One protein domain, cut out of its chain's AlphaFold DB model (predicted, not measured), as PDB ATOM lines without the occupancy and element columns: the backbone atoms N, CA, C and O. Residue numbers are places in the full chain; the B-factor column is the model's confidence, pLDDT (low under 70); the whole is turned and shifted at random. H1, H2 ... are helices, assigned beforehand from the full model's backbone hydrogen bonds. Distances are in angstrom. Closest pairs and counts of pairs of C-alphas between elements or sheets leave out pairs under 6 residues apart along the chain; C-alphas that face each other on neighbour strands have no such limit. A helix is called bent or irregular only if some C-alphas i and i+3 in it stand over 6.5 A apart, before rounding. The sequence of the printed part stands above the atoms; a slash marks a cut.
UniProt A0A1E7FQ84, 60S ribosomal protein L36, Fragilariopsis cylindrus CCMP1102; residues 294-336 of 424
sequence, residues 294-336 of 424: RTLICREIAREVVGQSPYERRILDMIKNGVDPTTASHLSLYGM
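This is residues 294 to 336 of the 424 residues of the protein "60S ribosomal protein L36" of Fragilariopsis cylindrus CCMP1102 (UniProt A0A1E7FQ84). A loose string of three helices: H1 sticks out as a free arm at one end, and at the other end H2 and H3 run nearly side by side in opposite ways, with a gap between them and a loop joining them. Residues 294 to 307 make the arm, and no two of the helices clearly touch. The printed part has 43 residues with three named helices, in the order H1, H2, H3, and no named strand; its class is all helix. The whole is loose, with a radius of gyration of the C-alphas of 13.0 A, and elongated, spanning 36 by 21 by 17 A.

H1, residues 294 to 306, touches no helix. Residues 294 to 307, of which 294 to 306 belong to H1, stand free: no C-alpha 8 or more residues away along the chain comes within 10 A of them. A tight link of 3 residues joins H1 to H2, residues 310 to 320, yet the two helices are apart, with no C-alpha of the one within 8 A of the other. A short link of 7 residues joins H2 to H3, residues 328 to 336. H2 and H3 are close but not clearly touching, with 1 pair of C-alphas within 8 A; this closest pair is Ile 315 and His 330, 7.6 A apart. Their lines stand at a shallow tilt of 13 degrees and they run opposite ways, 12.5 A from centre to centre. H1 and H3 are apart. In H1, H2 and H3 every O i to N i+4 pair of the backbone is within hydrogen-bond range.

H1 begins at C-alpha 294, Arg, at (31.241, 149.984, 43.475), and measures 18.0 A from there to the C-alpha of Val 306; with 13 residues it is the longest helix. H2 runs from Pro 310, with its C-alpha at (43.887, 173.250, 40.472), to Lys 320, 15.3 A from first to last C-alpha. H3 runs from Ala 328 to Met 336, 12.0 A from first to last C-alpha, and ends at C-alpha 336 at (50.828, 170.414, 27.822). No helix is bent or irregular.

The two C-alphas farthest apart are those of Arg 294 and Ala 328, at 36.0 A, while the first and last printed C-alphas, of Arg 294 and Met 336, are 32.3 A apart. The printed part has no cut, and neither of its two links is long. The mean pLDDT of the printed part is 86.9; it is 97 in H1, 93 in H2 and 69 in H3. Eight residues are under 70: 325 to 326, 328 to 331 and 333 to 334.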
ATOM      1  N   ARG A 294      30.248 149.809  42.411       93.94
ATOM      2  CA  ARG A 294      31.241 149.984  43.475       93.94
ATOM      3  C   ARG A 294      32.311 150.996  43.064       93.94
ATOM      4  O   ARG A 294      32.613 151.898  43.832       93.94
ATOM      5  N   THR A 295      32.826 150.890  41.840       95.56
ATOM      6  CA  THR A 295      33.808 151.836  41.291       95.56
ATOM      7  C   THR A 295      33.248 153.257  41.213       95.56
ATOM      8  O   THR A 295      33.958 154.197  41.554       95.56
ATOM      9  N   LEU A 296      31.985 153.425  40.810       95.81
ATOM     10  CA  LEU A 296      31.338 154.742  40.763       95.81
ATOM     11  C   LEU A 296      31.202 155.370  42.156       95.81
ATOM     12  O   LEU A 296      31.558 156.531  42.325       95.81
ATOM     13  N   ILE A 297      30.772 154.596  43.158       97.44
ATOM     14  CA  ILE A 297      30.673 155.077  44.547       97.44
ATOM     15  C   ILE A 297      32.051 155.486  45.079       97.44
ATOM     16  O   ILE A 297      32.189 156.561  45.655       97.44
ATOM     17  N   CYS A 298      33.087 154.672  44.849       97.12
ATOM     18  CA  CYS A 298      34.444 155.017  45.277       97.12
ATOM     19  C   CYS A 298      34.966 156.289  44.592       97.12
ATOM     20  O   CYS A 298      35.622 157.094  45.244       97.12
ATOM     21  N   ARG A 299      34.667 156.490  43.299       96.69
ATOM     22  CA  ARG A 299      35.044 157.716  42.573       96.69
ATOM     23  C   ARG A 299      34.361 158.952  43.152       96.69
ATOM     24  O   ARG A 299      35.012 159.984  43.255       96.69
ATOM     25  N   GLU A 300      33.098 158.843  43.552       96.81
ATOM     26  CA  GLU A 300      32.361 159.967  44.139       96.81
ATOM     27  C   GLU A 300      32.893 160.337  45.527       96.81
ATOM     28  O   GLU A 300      33.177 161.501  45.789       96.81
ATOM     29  N   ILE A 301      33.137 159.341  46.388       97.12
ATOM     30  CA  ILE A 301      33.741 159.571  47.709       97.12
ATOM     31  C   ILE A 301      35.137 160.186  47.561       97.12
ATOM     32  O   ILE A 301      35.475 161.128  48.269       97.12
ATOM     33  N   ALA A 302      35.947 159.687  46.623       96.94
ATOM     34  CA  ALA A 302      37.274 160.240  46.374       96.94
ATOM     35  C   ALA A 302      37.214 161.702  45.904       96.94
ATOM     36  O   ALA A 302      38.029 162.505  46.349       96.94
ATOM     37  N   ARG A 303      36.242 162.065  45.055       96.62
ATOM     38  CA  ARG A 303      36.034 163.455  44.617       96.62
ATOM     39  C   ARG A 303      35.645 164.380  45.764       96.62
ATOM     40  O   ARG A 303      36.132 165.503  45.801       96.62
ATOM     41  N   GLU A 304      34.819 163.908  46.691       96.69
ATOM     42  CA  GLU A 304      34.424 164.684  47.872       96.69
ATOM     43  C   GLU A 304      35.605 164.898  48.831       96.69
ATOM     44  O   GLU A 304      35.808 165.997  49.340       96.69
ATOM     45  N   VAL A 305      36.414 163.858  49.056       97.88
ATOM     46  CA  VAL A 305      37.529 163.900  50.017       97.88
ATOM     47  C   VAL A 305      38.735 164.668  49.474       97.88
ATOM     48  O   VAL A 305      39.318 165.478  50.188       97.88
ATOM     49  N   VAL A 306      39.139 164.399  48.230       97.50
ATOM     50  CA  VAL A 306      40.340 164.999  47.621       97.50
ATOM     51  C   VAL A 306      40.033 166.377  47.026       97.50
ATOM     52  O   VAL A 306      40.925 167.217  46.893       97.50
ATOM     53  N   GLY A 307      38.768 166.634  46.689       95.69
ATOM     54  CA  GLY A 307      38.365 167.816  45.946       95.69
ATOM     55  C   GLY A 307      38.879 167.798  44.504       95.69
ATOM     56  O   GLY A 307      39.399 166.804  43.998       95.69
ATOM     57  N   GLN A 308      38.714 168.931  43.823       96.31
ATOM     58  CA  GLN A 308      39.201 169.121  42.457       96.31
ATOM     59  C   GLN A 308      40.634 169.646  42.455       96.31
ATOM     60  O   GLN A 308      40.998 170.566  43.208       96.31
ATOM     61  N   SER A 309      41.431 169.124  41.532       95.31
ATOM     62  CA  SER A 309      42.776 169.634  41.291       95.31
ATOM     63  C   SER A 309      42.739 171.103  40.813       95.31
ATOM     64  O   SER A 309      41.721 171.577  40.293       95.31
ATOM     65  N   PRO A 310      43.831 171.874  40.971       94.69
ATOM     66  CA  PRO A 310      43.887 173.250  40.472       94.69
ATOM     67  C   PRO A 310      43.616 173.374  38.961       94.69
ATOM     68  O   PRO A 310      43.011 174.355  38.529       94.69
ATOM     69  N   TYR A 311      44.015 172.377  38.157       93.62
ATOM     70  CA  TYR A 311      43.766 172.382  36.712       93.62
ATOM     71  C   TYR A 311      42.282 172.144  36.391       93.62
ATOM     72  O   TYR A 311      41.718 172.877  35.580       93.62
ATOM     73  N   GLU A 312      41.621 171.204  37.076       92.62
ATOM     74  CA  GLU A 312      40.177 170.952  36.937       92.62
ATOM     75  C   GLU A 312      39.352 172.190  37.273       92.62
ATOM     76  O   GLU A 312      38.418 172.524  36.544       92.62
ATOM     77  N   ARG A 313      39.735 172.916  38.329       95.75
ATOM     78  CA  ARG A 313      39.083 174.175  38.705       95.75
ATOM     79  C   ARG A 313      39.185 175.226  37.602       95.75
ATOM     80  O   ARG A 313      38.170 175.801  37.225       95.75
ATOM     81  N   ARG A 314      40.375 175.422  37.023       91.88
ATOM     82  CA  ARG A 314      40.583 176.379  35.920       91.88
ATOM     83  C   ARG A 314      39.747 176.034  34.687       91.88
ATOM     84  O   ARG A 314      39.191 176.928  34.053       91.88
ATOM     85  N   ILE A 315      39.639 174.746  34.364       90.12
ATOM     86  CA  ILE A 315      38.808 174.259  33.257       90.12
ATOM     87  C   ILE A 315      37.329 174.534  33.534       90.12
ATOM     88  O   ILE A 315      36.625 175.063  32.676       90.12
ATOM     89  N   LEU A 316      36.856 174.231  34.743       93.50
ATOM     90  CA  LEU A 316      35.470 174.487  35.126       93.50
ATOM     91  C   LEU A 316      35.129 175.977  35.132       93.50
ATOM     92  O   LEU A 316      34.025 176.330  34.731       93.50
ATOM     93  N   ASP A 317      36.053 176.848  35.530       95.00
ATOM     94  CA  ASP A 317      35.848 178.297  35.474       95.00
ATOM     95  C   ASP A 317      35.767 178.802  34.029       95.00
ATOM     96  O   ASP A 317      34.897 179.607  33.708       95.00
ATOM     97  N   MET A 318      36.596 178.275  33.122       89.12
ATOM     98  CA  MET A 318      36.480 178.576  31.691       89.12
ATOM     99  C   MET A 318      35.127 178.135  31.114       89.12
ATOM    100  O   MET A 318      34.487 178.916  30.410       89.12
ATOM    101  N   ILE A 319      34.661 176.930  31.462       92.19
ATOM    102  CA  ILE A 319      33.353 176.412  31.031       92.19
ATOM    103  C   ILE A 319      32.215 177.276  31.592       92.19
ATOM    104  O   ILE A 319      31.295 177.635  30.860       92.19
ATOM    105  N   LYS A 320      32.275 177.653  32.876       94.56
ATOM    106  CA  LYS A 320      31.278 178.534  33.512       94.56
ATOM    107  C   LYS A 320      31.224 179.918  32.871       94.56
ATOM    108  O   LYS A 320      30.147 180.500  32.792       94.56
ATOM    109  N   ASN A 321      32.359 180.419  32.393       94.56
ATOM    110  CA  ASN A 321      32.452 181.697  31.690       94.56
ATOM    111  C   ASN A 321      31.967 181.619  30.231       94.56
ATOM    112  O   ASN A 321      32.061 182.611  29.512       94.56
ATOM    113  N   GLY A 322      31.458 180.463  29.785       91.00
ATOM    114  CA  GLY A 322      30.957 180.270  28.424       91.00
ATOM    115  C   GLY A 322      32.061 180.237  27.369       91.00
ATOM    116  O   GLY A 322      31.776 180.439  26.192       91.00
ATOM    117  N   VAL A 323      33.319 180.011  27.766       84.62
ATOM    118  CA  VAL A 323      34.400 179.780  26.806       84.62
ATOM    119  C   VAL A 323      34.227 178.371  26.261       84.62
ATOM    120  O   VAL A 323      34.277 177.402  27.023       84.62
ATOM    121  N   ASP A 324      34.027 178.255  24.950       80.31
ATOM    122  CA  ASP A 324      33.818 176.957  24.321       80.31
ATOM    123  C   ASP A 324      35.001 176.018  24.628       80.31
ATOM    124  O   ASP A 324      36.164 176.369  24.374       80.31
ATOM    125  N   PRO A 325      34.744 174.801  25.144       67.12
ATOM    126  CA  PRO A 325      35.786 173.843  25.532       67.12
ATOM    127  C   PRO A 325      36.580 173.307  24.329       67.12
ATOM    128  O   PRO A 325      37.568 172.592  24.484       67.12
ATOM    129  N   THR A 326      36.152 173.633  23.111       66.75
ATOM    130  CA  THR A 326      36.828 173.303  21.854       66.75
ATOM    131  C   THR A 326      37.830 174.367  21.418       66.75
ATOM    132  O   THR A 326      38.568 174.144  20.459       66.75
ATOM    133  N   THR A 327      37.896 175.514  22.104       70.06
ATOM    134  CA  THR A 327      38.896 176.540  21.794       70.06
ATOM    135  C   THR A 327      40.303 175.966  21.956       70.06
ATOM    136  O   THR A 327      40.598 175.240  22.908       70.06
ATOM    137  N   ALA A 328      41.190 176.280  21.005       61.75
ATOM    138  CA  ALA A 328      42.546 175.729  20.924       61.75
ATOM    139  C   ALA A 328      43.344 175.886  22.233       61.75
ATOM    140  O   ALA A 328      44.184 175.048  22.551       61.75
ATOM    141  N   SER A 329      43.026 176.905  23.035       66.50
ATOM    142  CA  SER A 329      43.598 177.128  24.363       66.50
ATOM    143  C   SER A 329      43.255 176.021  25.372       66.50
ATOM    144  O   SER A 329      44.105 175.666  26.186       66.50
ATOM    145  N   HIS A 330      42.054 175.433  25.317       67.31
ATOM    146  CA  HIS A 330      41.652 174.313  26.177       67.31
ATOM    147  C   HIS A 330      42.401 173.033  25.787       67.31
ATOM    148  O   HIS A 330      43.030 172.399  26.632       67.31
ATOM    149  N   LEU A 331      42.431 172.701  24.493       68.00
ATOM    150  CA  LEU A 331      43.159 171.531  23.985       68.00
ATOM    151  C   LEU A 331      44.678 171.651  24.182       68.00
ATOM    152  O   LEU A 331      45.328 170.661  24.507       68.00
ATOM    153  N   SER A 332      45.236 172.858  24.056       72.00
ATOM    154  CA  SER A 332      46.652 173.123  24.324       72.00
ATOM    155  C   SER A 332      46.997 172.949  25.805       72.00
ATOM    156  O   SER A 332      47.995 172.304  26.117       72.00
ATOM    157  N   LEU A 333      46.156 173.431  26.731       69.94
ATOM    158  CA  LEU A 333      46.377 173.226  28.166       69.94
ATOM    159  C   LEU A 333      46.332 171.733  28.537       69.94
ATOM    160  O   LEU A 333      47.179 171.264  29.294       69.94
ATOM    161  N   TYR A 334      45.395 170.977  27.959       68.50
ATOM    162  CA  TYR A 334      45.329 169.523  28.132       68.50
ATOM    163  C   TYR A 334      46.548 168.806  27.538       68.50
ATOM    164  O   TYR A 334      47.090 167.907  28.178       68.50
ATOM    165  N   GLY A 335      47.000 169.221  26.353       71.69
ATOM    166  CA  GLY A 335      48.159 168.642  25.671       71.69
ATOM    167  C   GLY A 335      49.507 168.970  26.317       71.69
ATOM    168  O   GLY A 335      50.453 168.212  26.140       71.69
ATOM    169  N   MET A 336      49.610 170.067  27.075       71.06
ATOM    170  CA  MET A 336      50.828 170.414  27.822       71.06
ATOM    171  C   MET A 336      50.917 169.716  29.183       71.06
ATOM    172  O   MET A 336      52.018 169.453  29.657       71.06
TER     173      MET A 336